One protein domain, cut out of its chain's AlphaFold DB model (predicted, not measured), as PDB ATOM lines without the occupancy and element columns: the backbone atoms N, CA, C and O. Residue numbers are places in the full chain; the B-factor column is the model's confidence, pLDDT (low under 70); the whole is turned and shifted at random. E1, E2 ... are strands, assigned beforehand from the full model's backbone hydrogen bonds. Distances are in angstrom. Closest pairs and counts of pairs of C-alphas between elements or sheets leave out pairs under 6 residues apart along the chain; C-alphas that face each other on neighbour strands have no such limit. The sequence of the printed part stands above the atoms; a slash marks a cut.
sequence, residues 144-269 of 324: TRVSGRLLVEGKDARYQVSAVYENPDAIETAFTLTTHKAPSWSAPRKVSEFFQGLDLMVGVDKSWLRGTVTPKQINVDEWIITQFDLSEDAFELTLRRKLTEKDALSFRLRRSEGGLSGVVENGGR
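Overview. This is residues 144 to 269 of the 324 residues of an uncharacterized protein of Labilithrix luteola (UniProt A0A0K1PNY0). You are looking at one broad, twisted wall of seven antiparallel strands, with a bent two-stranded hairpin, E4 and E5, reaching out beyond its E9 edge like an arm. A long link, residues 179 to 198, leads from E3 at one edge of the wall to this arm, passing by the end of E6 where that strand begins. The printed part has 126 residues, with nine named strands, E1 to E9 in turn, and no named helix; the class is all strand. The wall's order is E3, E2, E1, E6, E7, E8, E9. The whole is loose, with a radius of gyration of the C-alphas of 17.4 A and spans of 60 by 44 by 25 A.

Along the chain. Find C-alpha 144 at (158.271, 32.751, 71.087); from there E1 runs 28.9 A through residues 144 to 153. E2, residues 156 to 166, is the longest strand by residues and covers 32.6 A. E3 follows at residues 172 to 178, ending at C-alpha 178 at (167.657, 47.488, 76.623). Beyond the long link come E4, residues 199 to 206, and E5, residues 213 to 219. Then read E6 at residues 224 to 230, E7 at 234 to 240, E8 at 249 to 256, 22.8 A long, and E9 at 259 to 266, 23.7 A long, ending at C-alpha 266 at (143.818, 40.524, 93.370).

Arrangement. Start in the large sheet, where E1 and E2 form a hairpin; N 147 and O 162 are 2.8 A apart. E2 and E3 form the next hairpin, with N 175 and O 163 at 2.8 A, and E1, E2 and E3 make a meander, each strand the antiparallel neighbour of the one before. On the other side of E1 from E2 lies E6, antiparallel at 154 degrees, with N 148 and O 228 at 2.8 A. E6, E7, E8 and E9 are a second meander: look for N 236 and O 229 at 2.8 A, N 251 and O 237 at 2.8 A, and N 263 and O 252 at 2.9 A. E3 and E9 are the edge strands. The hairpin E4 and E5 is its own sheet, with N 200 and O 218 at 2.9 A; E4 bends by 60 degrees at residue 203. The closest C-alphas of E4 and E9, those of Val 202 and Val 264, are 7.2 A apart, while E5 and E9 are apart.

Size, cuts and confidence. The C-alphas of Asp 169 and Leu 209 are the two farthest apart, at 62.5 A. The printed part has no cut, and its one long link is E3 to E4, with 20 residues. The mean pLDDT of the printed part is 90.3; look at residues 268 to 269 for the values under 70.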
ATOM      1  N   THR A 144     157.834  31.439  70.607       95.94
ATOM      2  CA  THR A 144     158.271  32.751  71.087       95.94
ATOM      3  C   THR A 144     157.710  33.023  72.473       95.94
ATOM      4  O   THR A 144     156.507  32.887  72.703       95.94
ATOM      5  N   ARG A 145     158.573  33.483  73.380       96.44
ATOM      6  CA  ARG A 145     158.180  34.044  74.668       96.44
ATOM      7  C   ARG A 145     158.800  35.420  74.848       96.44
ATOM      8  O   ARG A 145     160.012  35.580  74.770       96.44
ATOM      9  N   VAL A 146     157.979  36.420  75.124       96.62
ATOM     10  CA  VAL A 146     158.425  37.781  75.423       96.62
ATOM     11  C   VAL A 146     157.963  38.132  76.819       96.62
ATOM     12  O   VAL A 146     156.771  38.133  77.102       96.62
ATOM     13  N   SER A 147     158.899  38.470  77.690       96.56
ATOM     14  CA  SER A 147     158.595  38.917  79.043       96.56
ATOM     15  C   SER A 147     159.178  40.296  79.283       96.56
ATOM     16  O   SER A 147     160.209  40.663  78.725       96.56
ATOM     17  N   GLY A 148     158.510  41.088  80.104       95.50
ATOM     18  CA  GLY A 148     158.988  42.395  80.508       95.50
ATOM     19  C   GLY A 148     158.664  42.646  81.960       95.50
ATOM     20  O   GLY A 148     157.583  42.301  82.431       95.50
ATOM     21  N   ARG A 149     159.600  43.265  82.676       95.44
ATOM     22  CA  ARG A 149     159.428  43.650  84.073       95.44
ATOM     23  C   ARG A 149     159.875  45.084  84.280       95.44
ATOM     24  O   ARG A 149     160.959  45.471  83.856       95.44
ATOM     25  N   LEU A 150     159.046  45.862  84.961       95.38
ATOM     26  CA  LEU A 150     159.380  47.203  85.403       95.38
ATOM     27  C   LEU A 150     160.279  47.116  86.641       95.38
ATOM     28  O   LEU A 150     159.859  46.645  87.699       95.38
ATOM     29  N   LEU A 151     161.513  47.581  86.501       93.56
ATOM     30  CA  LEU A 151     162.461  47.775  87.589       93.56
ATOM     31  C   LEU A 151     162.301  49.198  88.117       93.56
ATOM     32  O   LEU A 151     162.337  50.151  87.338       93.56
ATOM     33  N   VAL A 152     162.105  49.335  89.427       92.75
ATOM     34  CA  VAL A 152     161.988  50.634  90.102       92.75
ATOM     35  C   VAL A 152     163.150  50.762  91.080       92.75
ATOM     36  O   VAL A 152     163.200  50.043  92.076       92.75
ATOM     37  N   GLU A 153     164.078  51.667  90.783       90.06
ATOM     38  CA  GLU A 153     165.280  51.956  91.571       90.06
ATOM     39  C   GLU A 153     165.222  53.429  92.012       90.06
ATOM     40  O   GLU A 153     165.577  54.350  91.279       90.06
ATOM     41  N   GLY A 154     164.706  53.678  93.220       90.00
ATOM     42  CA  GLY A 154     164.526  55.038  93.731       90.00
ATOM     43  C   GLY A 154     163.478  55.828  92.940       90.00
ATOM     44  O   GLY A 154     162.288  55.523  93.016       90.00
ATOM     45  N   LYS A 155     163.916  56.876  92.226       87.44
ATOM     46  CA  LYS A 155     163.052  57.708  91.364       87.44
ATOM     47  C   LYS A 155     163.002  57.219  89.914       87.44
ATOM     48  O   LYS A 155     162.105  57.636  89.186       87.44
ATOM     49  N   ASP A 156     163.914  56.333  89.525       90.94
ATOM     50  CA  ASP A 156     163.998  55.828  88.162       90.94
ATOM     51  C   ASP A 156     163.179  54.547  88.012       90.94
ATOM     52  O   ASP A 156     163.205  53.648  88.858       90.94
ATOM     53  N   ALA A 157     162.436  54.462  86.910       92.69
ATOM     54  CA  ALA A 157     161.638  53.298  86.569       92.69
ATOM     55  C   ALA A 157     161.866  52.933  85.100       92.69
ATOM     56  O   ALA A 157     161.554  53.717  84.205       92.69
ATOM     57  N   ARG A 158     162.407  51.737  84.858       93.19
ATOM     58  CA  ARG A 158     162.774  51.245  83.522       93.19
ATOM     59  C   ARG A 158     162.295  49.818  83.323       93.19
ATOM     60  O   ARG A 158     162.323  49.022  84.258       93.19
ATOM     61  N   TYR A 159     161.884  49.471  82.111       94.62
ATOM     62  CA  TYR A 159     161.604  48.075  81.791       94.62
ATOM     63  C   TYR A 159     162.896  47.320  81.479       94.62
ATOM     64  O   TYR A 159     163.778  47.813  80.781       94.62
ATOM     65  N   GLN A 160     162.976  46.089  81.961       93.69
ATOM     66  CA  GLN A 160     163.862  45.067  81.428       93.69
ATOM     67  C   GLN A 160     162.989  44.094  80.645       93.69
ATOM     68  O   GLN A 160     162.077  43.494  81.216       93.69
ATOM     69  N   VAL A 161     163.227  43.985  79.340       95.25
ATOM     70  CA  VAL A 161     162.463  43.100  78.456       95.25
ATOM     71  C   VAL A 161     163.382  41.995  77.971       95.25
ATOM     72  O   VAL A 161     164.526  42.254  77.606       95.25
ATOM     73  N   SER A 162     162.878  40.773  77.954       94.88
ATOM     74  CA  SER A 162     163.579  39.602  77.457       94.88
ATOM     75  C   SER A 162     162.721  38.899  76.413       94.88
ATOM     76  O   SER A 162     161.519  38.719  76.607       94.88
ATOM     77  N   ALA A 163     163.341  38.504  75.307       94.81
ATOM     78  CA  ALA A 163     162.728  37.675  74.280       94.81
ATOM     79  C   ALA A 163     163.471  36.342  74.229       94.81
ATOM     80  O   ALA A 163     164.694  36.323  74.128       94.81
ATOM     81  N   VAL A 164     162.726  35.253  74.321       94.81
ATOM     82  CA  VAL A 164     163.221  33.884  74.268       94.81
ATOM     83  C   VAL A 164     162.573  33.209  73.072       94.81
ATOM     84  O   VAL A 164     161.349  33.251  72.921       94.81
ATOM     85  N   TYR A 165     163.392  32.597  72.230       92.38
ATOM     86  CA  TYR A 165     162.939  31.809  71.099       92.38
ATOM     87  C   TYR A 165     163.400  30.368  71.282       92.38
ATOM     88  O   TYR A 165     164.592  30.110  71.448       92.38
ATOM     89  N   GLU A 166     162.449  29.441  71.239       92.62
ATOM     90  CA  GLU A 166     162.738  28.015  71.133       92.62
ATOM     91  C   GLU A 166     162.962  27.690  69.656       92.62
ATOM     92  O   GLU A 166     162.146  28.028  68.795       92.62
ATOM     93  N   ASN A 167     164.074  27.037  69.356       86.75
ATOM     94  CA  ASN A 167     164.460  26.560  68.038       86.75
ATOM     95  C   ASN A 167     164.513  25.013  68.056       86.75
ATOM     96  O   ASN A 167     164.409  24.406  69.126       86.75
ATOM     97  N   PRO A 168     164.631  24.339  66.894       83.94
ATOM     98  CA  PRO A 168     164.817  22.890  66.848       83.94
ATOM     99  C   PRO A 168     165.986  22.403  67.705       83.94
ATOM    100  O   PRO A 168     166.878  23.170  68.063       83.94
ATOM    101  N   ASP A 169     165.965  21.108  68.021       83.00
ATOM    102  CA  ASP A 169     167.055  20.417  68.721       83.00
ATOM    103  C   ASP A 169     167.366  20.986  70.116       83.00
ATOM    104  O   ASP A 169     168.501  20.948  70.583       83.00
ATOM    105  N   ALA A 170     166.333  21.506  70.792       84.00
ATOM    106  CA  ALA A 170     166.422  22.126  72.117       84.00
ATOM    107  C   ALA A 170     167.373  23.339  72.181       84.00
ATOM    108  O   ALA A 170     167.890  23.676  73.247       84.00
ATOM    109  N   ILE A 171     167.587  24.013  71.049       81.50
ATOM    110  CA  ILE A 171     168.318  25.276  71.006       81.50
ATOM    111  C   ILE A 171     167.392  26.388  71.508       81.50
ATOM    112  O   ILE A 171     166.305  26.591  70.974       81.50
ATOM    113  N   GLU A 172     167.836  27.136  72.513       89.12
ATOM    114  CA  GLU A 172     167.139  28.320  73.011       89.12
ATOM    115  C   GLU A 172     167.988  29.563  72.741       89.12
ATOM    116  O   GLU A 172     169.174  29.610  73.073       89.12
ATOM    117  N   THR A 173     167.380  30.587  72.143       86.38
ATOM    118  CA  THR A 173     168.020  31.894  71.976       86.38
ATOM    119  C   THR A 173     167.314  32.929  72.841       86.38
ATOM    120  O   THR A 173     166.140  33.239  72.648       86.38
ATOM    121  N   ALA A 174     168.041  33.469  73.817       92.00
ATOM    122  CA  ALA A 174     167.531  34.453  74.761       92.00
ATOM    123  C   ALA A 174     168.220  35.806  74.558       92.00
ATOM    124  O   ALA A 174     169.445  35.923  74.573       92.00
ATOM    125  N   PHE A 175     167.416  36.851  74.407       89.19
ATOM    126  CA  PHE A 175     167.859  38.221  74.205       89.19
ATOM    127  C   PHE A 175     167.338  39.087  75.339       89.19
ATOM    128  O   PHE A 175     166.150  39.058  75.650       89.19
ATOM    129  N   THR A 176     168.210  39.904  75.926       90.62
ATOM    130  CA  THR A 176     167.789  40.992  76.816       90.62
ATOM    131  C   THR A 176     167.797  42.292  76.029       90.62
ATOM    132  O   THR A 176     168.811  42.686  75.458       90.62
ATOM    133  N   LEU A 177     166.644  42.947  75.981       86.50
ATOM    134  CA  LEU A 177     166.409  44.170  75.237       86.50
ATOM    135  C   LEU A 177     166.549  45.362  76.178       86.50
ATOM    136  O   LEU A 177     165.806  45.513  77.150       86.50
ATOM    137  N   THR A 178     167.488  46.250  75.867       80.50
ATOM    138  CA  THR A 178     167.657  47.488  76.623       80.50
ATOM    139  C   THR A 178     166.626  48.515  76.157       80.50
ATOM    140  O   THR A 178     166.791  49.139  75.107       80.50
ATOM    141  N   THR A 179     165.573  48.750  76.944       85.56
ATOM    142  CA  THR A 179     164.418  49.555  76.500       85.56
ATOM    143  C   THR A 179     164.685  51.053  76.347       85.56
ATOM    144  O   THR A 179     163.863  51.749  75.762       85.56
ATOM    145  N   HIS A 180     165.851  51.563  76.764       78.94
ATOM    146  CA  HIS A 180     166.243  52.964  76.537       78.94
ATOM    147  C   HIS A 180     166.211  53.390  75.057       78.94
ATOM    148  O   HIS A 180     165.919  54.543  74.761       78.94
ATOM    149  N   LYS A 181     166.474  52.462  74.122       78.69
ATOM    150  CA  LYS A 181     166.414  52.713  72.669       78.69
ATOM    151  C   LYS A 181     165.035  52.454  72.061       78.69
ATOM    152  O   LYS A 181     164.865  52.648  70.863       78.69
ATOM    153  N   ALA A 182     164.063  52.013  72.858       85.00
ATOM    154  CA  ALA A 182     162.686  51.778  72.444       85.00
ATOM    155  C   ALA A 182     161.786  52.836  73.108       85.00
ATOM    156  O   ALA A 182     161.340  52.625  74.236       85.00
ATOM    157  N   PRO A 183     161.496  53.974  72.441       81.94
ATOM    158  CA  PRO A 183     160.791  55.104  73.059       81.94
ATOM    159  C   PRO A 183     159.429  54.737  73.661       81.94
ATOM    160  O   PRO A 183     158.989  55.348  74.626       81.94
ATOM    161  N   SER A 184     158.769  53.711  73.120       86.06
ATOM    162  CA  SER A 184     157.488  53.202  73.616       86.06
ATOM    163  C   SER A 184     157.579  52.427  74.936       86.06
ATOM    164  O   SER A 184     156.547  52.184  75.548       86.06
ATOM    165  N   TRP A 185     158.778  52.051  75.391       90.88
ATOM    166  CA  TRP A 185     159.018  51.256  76.608       90.88
ATOM    167  C   TRP A 185     160.139  51.829  77.493       90.88
ATOM    168  O   TRP A 185     160.623  51.159  78.411       90.88
ATOM    169  N   SER A 186     160.572  53.064  77.234       90.69
ATOM    170  CA  SER A 186     161.619  53.738  78.010       90.69
ATOM    171  C   SER A 186     161.131  54.268  79.365       90.69
ATOM    172  O   SER A 186     161.952  54.559  80.229       90.69
ATOM    173  N   ALA A 187     159.813  54.354  79.571       93.31
ATOM    174  CA  ALA A 187     159.166  54.828  80.793       93.31
ATOM    175  C   ALA A 187     157.973  53.927  81.174       93.31
ATOM    176  O   ALA A 187     157.477  53.197  80.310       93.31
ATOM    177  N   PRO A 188     157.488  53.964  82.436       95.88
ATOM    178  CA  PRO A 188     156.303  53.222  82.869       95.88
ATOM    179  C   PRO A 188     155.095  53.486  81.973       95.88
ATOM    180  O   PRO A 188     154.788  54.639  81.681       95.88
ATOM    181  N   ARG A 189     154.397  52.418  81.573       96.31
ATOM    182  CA  ARG A 189     153.259  52.499  80.652       96.31
ATOM    183  C   ARG A 189     151.948  52.235  81.370       96.31
ATOM    184  O   ARG A 189     151.852  51.291  82.161       96.31
ATOM    185  N   LYS A 190     150.939  53.050  81.076       97.00
ATOM    186  CA  LYS A 190     149.564  52.859  81.542       97.00
ATOM    187  C   LYS A 190     148.775  51.972  80.584       97.00
ATOM    188  O   LYS A 190     149.088  51.894  79.398       97.00
ATOM    189  N   VAL A 191     147.725  51.327  81.086       96.38
ATOM    190  CA  VAL A 191     146.813  50.518  80.257       96.38
ATOM    191  C   VAL A 191     146.136  51.372  79.180       96.38
ATOM    192  O   VAL A 191     146.063  50.940  78.030       96.38
ATOM    193  N   SER A 192     145.741  52.606  79.517       96.75
ATOM    194  CA  SER A 192     145.083  53.566  78.614       96.75
ATOM    195  C   SER A 192     145.877  53.919  77.360       96.75
ATOM    196  O   SER A 192     145.302  54.348  76.359       96.75
ATOM    197  N   GLU A 193     147.194  53.716  77.386       95.81
ATOM    198  CA  GLU A 193     148.077  53.944  76.241       95.81
ATOM    199  C   GLU A 193     147.963  52.845  75.176       95.81
ATOM    200  O   GLU A 193     148.396  53.043  74.043       95.81
ATOM    201  N   PHE A 194     147.382  51.695  75.530       93.75
ATOM    202  CA  PHE A 194     147.132  50.574  74.620       93.75
ATOM    203  C   PHE A 194     145.637  50.367  74.366       93.75
ATOM    204  O   PHE A 194     145.244  50.046  73.246       93.75
ATOM    205  N   PHE A 195     144.804  50.536  75.396       93.94
ATOM    206  CA  PHE A 195     143.357  50.368  75.315       93.94
ATOM    207  C   PHE A 195     142.654  51.254  76.348       93.94
ATOM    208  O   PHE A 195     143.019  51.232  77.519       93.94
ATOM    209  N   GLN A 196     141.644  52.014  75.925       95.06
ATOM    210  CA  GLN A 196     140.892  52.940  76.782       95.06
ATOM    211  C   GLN A 196     139.507  52.386  77.122       95.06
ATOM    212  O   GLN A 196     138.913  51.664  76.320       95.06
ATOM    213  N   GLY A 197     138.969  52.769  78.283       93.69
ATOM    214  CA  GLY A 197     137.654  52.336  78.746       93.69
ATOM    215  C   GLY A 197     137.647  50.893  79.242       93.69
ATOM    216  O   GLY A 197     136.630  50.207  79.117       93.69
ATOM    217  N   LEU A 198     138.779  50.396  79.755       93.44
ATOM    218  CA  LEU A 198     138.863  49.033  80.254       93.44
ATOM    219  C   LEU A 198     138.319  48.951  81.680       93.44
ATOM    220  O   LEU A 198     139.017  49.201  82.667       93.44
ATOM    221  N   ASP A 199     137.067  48.523  81.774       91.75
ATOM    222  CA  ASP A 199     136.418  48.232  83.042       91.75
ATOM    223  C   ASP A 199     136.434  46.735  83.338       91.75
ATOM    224  O   ASP A 199     135.941  45.903  82.572       91.75
ATOM    225  N   LEU A 200     136.993  46.383  84.492       88.50
ATOM    226  CA  LEU A 200     137.180  45.002  84.903       88.50
ATOM    227  C   LEU A 200     136.350  44.677  86.136       88.50
ATOM    228  O   LEU A 200     136.373  45.378  87.147       88.50
ATOM    229  N   MET A 201     135.651  43.550  86.066       86.12
ATOM    230  CA  MET A 201     134.851  43.024  87.168       86.12
ATOM    231  C   MET A 201     135.740  42.236  88.126       86.12
ATOM    232  O   MET A 201     135.827  41.006  88.050       86.12
ATOM    233  N   VAL A 202     136.432  42.943  89.023       84.31
ATOM    234  CA  VAL A 202     137.362  42.328  89.974       84.31
ATOM    235  C   VAL A 202     136.796  42.326  91.390       84.31
ATOM    236  O   VAL A 202     136.910  43.283  92.155       84.31
ATOM    237  N   GLY A 203     136.275  41.163  91.776       79.56
ATOM    238  CA  GLY A 203     135.813  40.888  93.131       79.56
ATOM    239  C   GLY A 203     134.326  41.153  93.337       79.56
ATOM    240  O   GLY A 203     133.558  41.378  92.402       79.56
ATOM    241  N   VAL A 204     133.920  41.053  94.597       80.81
ATOM    242  CA  VAL A 204     132.548  41.292  95.033       80.81
ATOM    243  C   VAL A 204     132.569  42.165  96.275       80.81
ATOM    244  O   VAL A 204     133.314  41.880  97.219       80.81
ATOM    245  N   ASP A 205     131.745  43.204  96.269       80.25
ATOM    246  CA  ASP A 205     131.434  43.966  97.466       80.25
ATOM    247  C   ASP A 205     130.244  43.280  98.141       80.25
ATOM    248  O   ASP A 205     129.177  43.087  97.553       80.25
ATOM    249  N   LYS A 206     130.464  42.819  99.375       77.94
ATOM    250  CA  LYS A 206     129.393  42.287 100.217       77.94
ATOM    251  C   LYS A 206     128.817  43.451 101.005       77.94
ATOM    252  O   LYS A 206     129.481  43.969 101.901       77.94
ATOM    253  N   SER A 207     127.593  43.854 100.682       76.88
ATOM    254  CA  SER A 207     126.868  44.811 101.511       76.88
ATOM    255  C   SER A 207     126.422  44.101 102.788       76.88
ATOM    256  O   SER A 207     125.508  43.280 102.755       76.88
ATOM    257  N   TRP A 208     127.081  44.385 103.915       75.94
ATOM    258  CA  TRP A 208     126.753  43.752 105.198       75.94
ATOM    259  C   TRP A 208     125.336  44.099 105.683       75.94
ATOM    260  O   TRP A 208     124.705  43.281 106.340       75.94
ATOM    261  N   LEU A 209     124.810  45.264 105.286       79.94
ATOM    262  CA  LEU A 209     123.460  45.725 105.629       79.94
ATOM    263  C   LEU A 209     122.356  45.094 104.772       79.94
ATOM    264  O   LEU A 209     121.227  44.981 105.231       79.94
ATOM    265  N   ARG A 210     122.650  44.714 103.520       81.69
ATOM    266  CA  ARG A 210     121.634  44.201 102.577       81.69
ATOM    267  C   ARG A 210     121.788  42.723 102.232       81.69
ATOM    268  O   ARG A 210     120.957  42.189 101.509       81.69
ATOM    269  N   GLY A 211     122.859  42.065 102.678       83.75
ATOM    270  CA  GLY A 211     123.158  40.672 102.326       83.75
ATOM    271  C   GLY A 211     123.425  40.443 100.829       83.75
ATOM    272  O   GLY A 211     123.631  39.307 100.407       83.75
ATOM    273  N   THR A 212     123.443  41.501 100.015       82.94
ATOM    274  CA  THR A 212     123.635  41.417  98.571       82.94
ATOM    275  C   THR A 212     125.116  41.428  98.212       82.94
ATOM    276  O   THR A 212     125.936  42.142  98.799       82.94
ATOM    277  N   VAL A 213     125.460  40.593  97.232       82.06
ATOM    278  CA  VAL A 213     126.808  40.453  96.680       82.06
ATOM    279  C   VAL A 213     126.810  41.126  95.315       82.06
ATOM    280  O   VAL A 213     126.337  40.542  94.342       82.06
ATOM    281  N   THR A 214     127.314  42.354  95.236       84.62
ATOM    282  CA  THR A 214     127.415  43.080  93.965       84.62
ATOM    283  C   THR A 214     128.821  42.930  93.390       84.62
ATOM    284  O   THR A 214     129.802  43.075  94.128       84.62
ATOM    285  N   PRO A 215     128.966  42.611  92.092       84.62
ATOM    286  CA  PRO A 215     130.276  42.581  91.458       84.62
ATOM    287  C   PRO A 215     130.887  43.983  91.469       84.62
ATOM    288  O   PRO A 215     130.202  44.970  91.206       84.62
ATOM    289  N   LYS A 216     132.176  44.067  91.800       88.12
ATOM    290  CA  LYS A 216     132.897  45.337  91.840       88.12
ATOM    291  C   LYS A 216     133.534  45.608  90.483       88.12
ATOM    292  O   LYS A 216     134.407  44.854  90.057       88.12
ATOM    293  N   GLN A 217     133.108  46.686  89.837       90.62
ATOM    294  CA  GLN A 217     133.708  47.192  88.606       90.62
ATOM    295  C   GLN A 217     134.851  48.145  88.959       90.62
ATOM    296  O   GLN A 217     134.705  49.013  89.822       90.62
ATOM    297  N   ILE A 218     136.007  47.949  88.335       92.94
ATOM    298  CA  ILE A 218     137.195  48.780  88.519       92.94
ATOM    299  C   ILE A 218     137.697  49.182  87.139       92.94
ATOM    300  O   ILE A 218     138.024  48.315  86.330       92.94
ATOM    301  N   ASN A 219     137.795  50.486  86.901       94.88
ATOM    302  CA  ASN A 219     138.480  51.018  85.734       94.88
ATOM    303  C   ASN A 219     140.001  50.889  85.924       94.88
ATOM    304  O   ASN A 219     140.534  51.271  86.977       94.88
ATOM    305  N   VAL A 220     140.689  50.321  84.931       96.06
ATOM    306  CA  VAL A 220     142.142  50.083  84.990       96.06
ATOM    307  C   VAL A 220     142.963  50.946  84.036       96.06
ATOM    308  O   VAL A 220     144.167  50.741  83.933       96.06
ATOM    309  N   ASP A 221     142.358  51.942  83.395       96.94
ATOM    310  CA  ASP A 221     143.004  52.775  82.373       96.94
ATOM    311  C   ASP A 221     144.273  53.464  82.903       96.94
ATOM    312  O   ASP A 221     145.327  53.433  82.271       96.94
ATOM    313  N   GLU A 222     144.206  54.004  84.120       97.25
ATOM    314  CA  GLU A 222     145.322  54.711  84.765       97.25
ATOM    315  C   GLU A 222     146.332  53.792  85.473       97.25
ATOM    316  O   GLU A 222     147.272  54.270  86.112       97.25
ATOM    317  N   TRP A 223     146.143  52.472  85.407       97.31
ATOM    318  CA  TRP A 223     147.028  51.525  86.075       97.31
ATOM    319  C   TRP A 223     148.286  51.288  85.248       97.31
ATOM    320  O   TRP A 223     148.250  51.238  84.023       97.31
ATOM    321  N   ILE A 224     149.406  51.114  85.940       97.44
ATOM    322  CA  ILE A 224     150.728  50.922  85.352       97.44
ATOM    323  C   ILE A 224     150.979  49.429  85.162       97.44
ATOM    324  O   ILE A 224     150.806  48.641  86.096       97.44
ATOM    325  N   ILE A 225     151.452  49.059  83.976       97.25
ATOM    326  CA  ILE A 225     151.894  47.703  83.651       97.25
ATOM    327  C   ILE A 225     153.226  47.435  84.355       97.25
ATOM    328  O   ILE A 225     154.225  48.084  84.061       97.25
ATOM    329  N   THR A 226     153.285  46.492  85.289       97.06
ATOM    330  CA  THR A 226     154.521  46.193  86.036       97.06
ATOM    331  C   THR A 226     155.257  44.990  85.498       97.06
ATOM    332  O   THR A 226     156.485  44.959  85.515       97.06
ATOM    333  N   GLN A 227     154.519  44.015  84.994       96.88
ATOM    334  CA  GLN A 227     155.082  42.831  84.381       96.88
ATOM    335  C   GLN A 227     154.155  42.358  83.276       96.88
ATOM    336  O   GLN A 227     152.936  42.442  83.408       96.88
ATOM    337  N   PHE A 228     154.734  41.835  82.209       96.69
ATOM    338  CA  PHE A 228     154.009  41.040  81.239       96.69
ATOM    339  C   PHE A 228     154.836  39.818  80.857       96.69
ATOM    340  O   PHE A 228     156.066  39.852  80.882       96.69
ATOM    341  N   ASP A 229     154.154  38.740  80.518       97.19
ATOM    342  CA  ASP A 229     154.739  37.520  79.983       97.19
ATOM    343  C   ASP A 229     153.814  37.020  78.883       97.19
ATOM    344  O   ASP A 229     152.650  36.709  79.127       97.19
ATOM    345  N   LEU A 230     154.302  37.032  77.655       96.88
ATOM    346  CA  LEU A 230     153.566  36.666  76.466       96.88
ATOM    347  C   LEU A 230     154.223  35.434  75.862       96.88
ATOM    348  O   LEU A 230     155.402  35.450  75.535       96.88
ATOM    349  N   SER A 231     153.431  34.397  75.659       96.12
ATOM    350  CA  SER A 231     153.775  33.202  74.897       96.12
ATOM    351  C   SER A 231     152.629  32.881  73.939       96.12
ATOM    352  O   SER A 231     151.592  33.547  73.955       96.12
ATOM    353  N   GLU A 232     152.792  31.857  73.108       92.88
ATOM    354  CA  GLU A 232     151.771  31.459  72.130       92.88
ATOM    355  C   GLU A 232     150.448  31.033  72.785       92.88
ATOM    356  O   GLU A 232     149.366  31.382  72.304       92.88
ATOM    357  N   ASP A 233     150.539  30.343  73.925       95.31
ATOM    358  CA  ASP A 233     149.386  29.755  74.609       95.31
ATOM    359  C   ASP A 233     149.011  30.471  75.905       95.31
ATOM    360  O   ASP A 233     147.943  30.219  76.470       95.31
ATOM    361  N   ALA A 234     149.865  31.354  76.415       95.50
ATOM    362  CA  ALA A 234     149.635  32.026  77.681       95.50
ATOM    363  C   ALA A 234     150.046  33.493  77.641       95.50
ATOM    364  O   ALA A 234     151.064  33.861  77.061       95.50
ATOM    365  N   PHE A 235     149.263  34.312  78.330       96.75
ATOM    366  CA  PHE A 235     149.563  35.709  78.582       96.75
ATOM    367  C   PHE A 235     149.361  36.007  80.065       96.75
ATOM    368  O   PHE A 235     148.292  35.739  80.614       96.75
ATOM    369  N   GLU A 236     150.376  36.566  80.710       96.88
ATOM    370  CA  GLU A 236     150.308  37.089  82.066       96.88
ATOM    371  C   GLU A 236     150.572  38.594  82.059       96.88
ATOM    372  O   GLU A 236     151.469  39.073  81.370       96.88
ATOM    373  N   LEU A 237     149.779  39.345  82.818       96.69
ATOM    374  CA  LEU A 237     149.913  40.791  82.967       96.69
ATOM    375  C   LEU A 237     149.723  41.160  84.427       96.69
ATOM    376  O   LEU A 237     148.699  40.831  85.022       96.69
ATOM    377  N   THR A 238     150.672  41.891  84.987       97.12
ATOM    378  CA  THR A 238     150.592  42.406  86.350       97.12
ATOM    379  C   THR A 238     150.483  43.919  86.303       97.12
ATOM    380  O   THR A 238     151.223  44.584  85.577       97.12
ATOM    381  N   LEU A 239     149.535  44.458  87.068       96.75
ATOM    382  CA  LEU A 239     149.233  45.879  87.135       96.75
ATOM    383  C   LEU A 239     149.362  46.407  88.566       96.75
ATOM    384  O   LEU A 239     148.960  45.754  89.539       96.75
ATOM    385  N   ARG A 240     149.811  47.657  88.680       95.56
ATOM    386  CA  ARG A 240     149.792  48.438  89.924       95.56
ATOM    387  C   ARG A 240     149.113  49.784  89.689       95.56
ATOM    388  O   ARG A 240     149.206  50.347  88.605       95.56
ATOM    389  N   ARG A 241     148.495  50.354  90.723       95.19
ATOM    390  CA  ARG A 241     147.858  51.676  90.616       95.19
ATOM    391  C   ARG A 241     148.868  52.829  90.684       95.19
ATOM    392  O   ARG A 241     148.704  53.821  89.984       95.19
ATOM    393  N   LYS A 242     149.916  52.708  91.507       94.56
ATOM    394  CA  LYS A 242     151.019  53.686  91.620       94.56
ATOM    395  C   LYS A 242     152.370  52.984  91.734       94.56
ATOM    396  O   LYS A 242     152.439  51.904  92.310       94.56
ATOM    397  N   LEU A 243     153.451  53.636  91.289       92.31
ATOM    398  CA  LEU A 243     154.839  53.128  91.350       92.31
ATOM    399  C   LEU A 243     155.373  52.830  92.760       92.31
ATOM    400  O   LEU A 243     156.377  52.137  92.899       92.31
ATOM    401  N   THR A 244     154.716  53.321  93.805       90.88
ATOM    402  CA  THR A 244     155.086  53.065  95.204       90.88
ATOM    403  C   THR A 244     154.269  51.937  95.843       90.88
ATOM    404  O   THR A 244     154.638  51.433  96.900       90.88
ATOM    405  N   GLU A 245     153.177  51.499  95.211       91.06
ATOM    406  CA  GLU A 245     152.227  50.523  95.767       91.06
ATOM    407  C   GLU A 245     152.521  49.102  95.283       91.06
ATOM    408  O   GLU A 245     152.935  48.921  94.145       91.06
ATOM    409  N   LYS A 246     152.279  48.071  96.095       90.12
ATOM    410  CA  LYS A 246     152.454  46.673  95.651       90.12
ATOM    411  C   LYS A 246     151.559  46.338  94.449       90.12
ATOM    412  O   LYS A 246     150.525  46.974  94.250       90.12
ATOM    413  N   ASP A 247     151.950  45.315  93.692       89.44
ATOM    414  CA  ASP A 247     151.144  44.788  92.592       89.44
ATOM    415  C   ASP A 247     149.730  44.451  93.075       89.44
ATOM    416  O   ASP A 247     149.535  43.755  94.078       89.44
ATOM    417  N   ALA A 248     148.739  44.995  92.376       88.62
ATOM    418  CA  ALA A 248     147.354  44.970  92.819       88.62
ATOM    419  C   ALA A 248     146.529  43.948  92.032       88.62
ATOM    420  O   ALA A 248     145.690  43.270  92.629       88.62
ATOM    421  N   LEU A 249     146.785  43.787  90.731       93.06
ATOM    422  CA  LEU A 249     146.078  42.831  89.876       93.06
ATOM    423  C   LEU A 249     147.056  42.007  89.042       93.06
ATOM    424  O   LEU A 249     147.992  42.561  88.478       93.06
ATOM    425  N   SER A 250     146.804  40.705  88.941       93.75
ATOM    426  CA  SER A 250     147.468  39.803  87.999       93.75
ATOM    427  C   SER A 250     146.415  39.120  87.132       93.75
ATOM    428  O   SER A 250     145.435  38.564  87.632       93.75
ATOM    429  N   PHE A 251     146.608  39.195  85.823       93.62
ATOM    430  CA  PHE A 251     145.787  38.566  84.804       93.62
ATOM    431  C   PHE A 251     146.561  37.402  84.236       93.62
ATOM    432  O   PHE A 251     147.704  37.576  83.838       93.62
ATOM    433  N   ARG A 252     145.925  36.238  84.145       94.75
ATOM    434  CA  ARG A 252     146.453  35.099  83.400       94.75
ATOM    435  C   ARG A 252     145.414  34.648  82.398       94.75
ATOM    436  O   ARG A 252     144.337  34.194  82.782       94.75
ATOM    437  N   LEU A 253     145.744  34.768  81.125       95.06
ATOM    438  CA  LEU A 253     144.996  34.206  80.018       95.06
ATOM    439  C   LEU A 253     145.730  32.960  79.534       95.06
ATOM    440  O   LEU A 253     146.952  32.961  79.403       95.06
ATOM    441  N   ARG A 254     144.982  31.890  79.278       95.06
ATOM    442  CA  ARG A 254     145.494  30.684  78.631       95.06
ATOM    443  C   ARG A 254     144.578  30.281  77.496       95.06
ATOM    444  O   ARG A 254     143.366  30.131  77.696       95.06
ATOM    445  N   ARG A 255     145.169  30.089  76.325       93.75
ATOM    446  CA  ARG A 255     144.543  29.457  75.177       93.75
ATOM    447  C   ARG A 255     144.636  27.944  75.351       93.75
ATOM    448  O   ARG A 255     145.634  27.410  75.818       93.75
ATOM    449  N   SER A 256     143.550  27.264  75.032       93.62
ATOM    450  CA  SER A 256     143.462  25.807  74.992       93.62
ATOM    451  C   SER A 256     142.650  25.407  73.765       93.62
ATOM    452  O   SER A 256     141.993  26.261  73.163       93.62
ATOM    453  N   GLU A 257     142.635  24.122  73.415       91.12
ATOM    454  CA  GLU A 257     141.801  23.609  72.316       91.12
ATOM    455  C   GLU A 257     140.313  23.970  72.495       91.12
ATOM    456  O   GLU A 257     139.617  24.268  71.528       91.12
ATOM    457  N   GLY A 258     139.840  24.046  73.746       91.38
ATOM    458  CA  GLY A 258     138.468  24.427  74.101       91.38
ATOM    459  C   GLY A 258     138.181  25.934  74.124       91.38
ATOM    460  O   GLY A 258     137.095  26.333  74.547       91.38
ATOM    461  N   GLY A 259     139.131  26.780  73.712       92.31
ATOM    462  CA  GLY A 259     138.992  28.238  73.677       92.31
ATOM    463  C   GLY A 259     139.882  28.979  74.679       92.31
ATOM    464  O   GLY A 259     140.867  28.445  75.198       92.31
ATOM    465  N   LEU A 260     139.548  30.248  74.923       92.62
ATOM    466  CA  LEU A 260     140.303  31.146  75.796       92.62
ATOM    467  C   LEU A 260     139.739  31.106  77.224       92.62
ATOM    468  O   LEU A 260     138.542  31.305  77.443       92.62
ATOM    469  N   SER A 261     140.613  30.882  78.204       93.00
ATOM    470  CA  SER A 261     140.270  30.942  79.627       93.00
ATOM    471  C   SER A 261     141.086  32.016  80.337       93.00
ATOM    472  O   SER A 261     142.256  32.221  80.018       93.00
ATOM    473  N   GLY A 262     140.462  32.705  81.292       91.00
ATOM    474  CA  GLY A 262     141.081  33.808  82.020       91.00
ATOM    475  C   GLY A 262     140.876  33.710  83.526       91.00
ATOM    476  O   GLY A 262     139.804  33.319  84.000       91.00
ATOM    477  N   VAL A 263     141.909  34.082  84.277       90.25
ATOM    478  CA  VAL A 263     141.882  34.226  85.733       90.25
ATOM    479  C   VAL A 263     142.412  35.608  86.097       90.25
ATOM    480  O   VAL A 263     143.419  36.056  85.552       90.25
ATOM    481  N   VAL A 264     141.727  36.268  87.029       90.50
ATOM    482  CA  VAL A 264     142.158  37.540  87.614       90.50
ATOM    483  C   VAL A 264     142.390  37.330  89.102       90.50
ATOM    484  O   VAL A 264     141.480  36.921  89.827       90.50
ATOM    485  N   GLU A 265     143.605  37.605  89.557       89.06
ATOM    486  CA  GLU A 265     144.007  37.548  90.957       89.06
ATOM    487  C   GLU A 265     144.193  38.971  91.495       89.06
ATOM    488  O   GLU A 265     144.814  39.817  90.858       89.06
ATOM    489  N   ASN A 266     143.647  39.245  92.684       85.88
ATOM    490  CA  ASN A 266     143.818  40.524  93.370       85.88
ATOM    491  C   ASN A 266     144.834  40.357  94.508       85.88
ATOM    492  O   ASN A 266     144.525  39.735  95.530       85.88
ATOM    493  N   GLY A 267     146.032  40.914  94.321       73.81
ATOM    494  CA  GLY A 267     147.163  40.808  95.251       73.81
ATOM    495  C   GLY A 267     146.956  41.545  96.578       73.81
ATOM    496  O   GLY A 267     147.636  41.257  97.562       73.81
ATOM    497  N   GLY A 268     145.974  42.452  96.650       63.03
ATOM    498  CA  GLY A 268     145.663  43.235  97.848       63.03
ATOM    499  C   GLY A 268     144.957  42.457  98.966       63.03
ATOM    500  O   GLY A 268     144.877  42.944 100.094       63.03
ATOM    501  N   ARG A 269     144.449  41.242  98.707       52.25
ATOM    502  CA  ARG A 269     143.862  40.401  99.761       52.25
ATOM    503  C   ARG A 269     144.943  39.521 100.383       52.25
ATOM    504  O   ARG A 269     145.348  38.523  99.791       52.25
TER     505      ARG A 269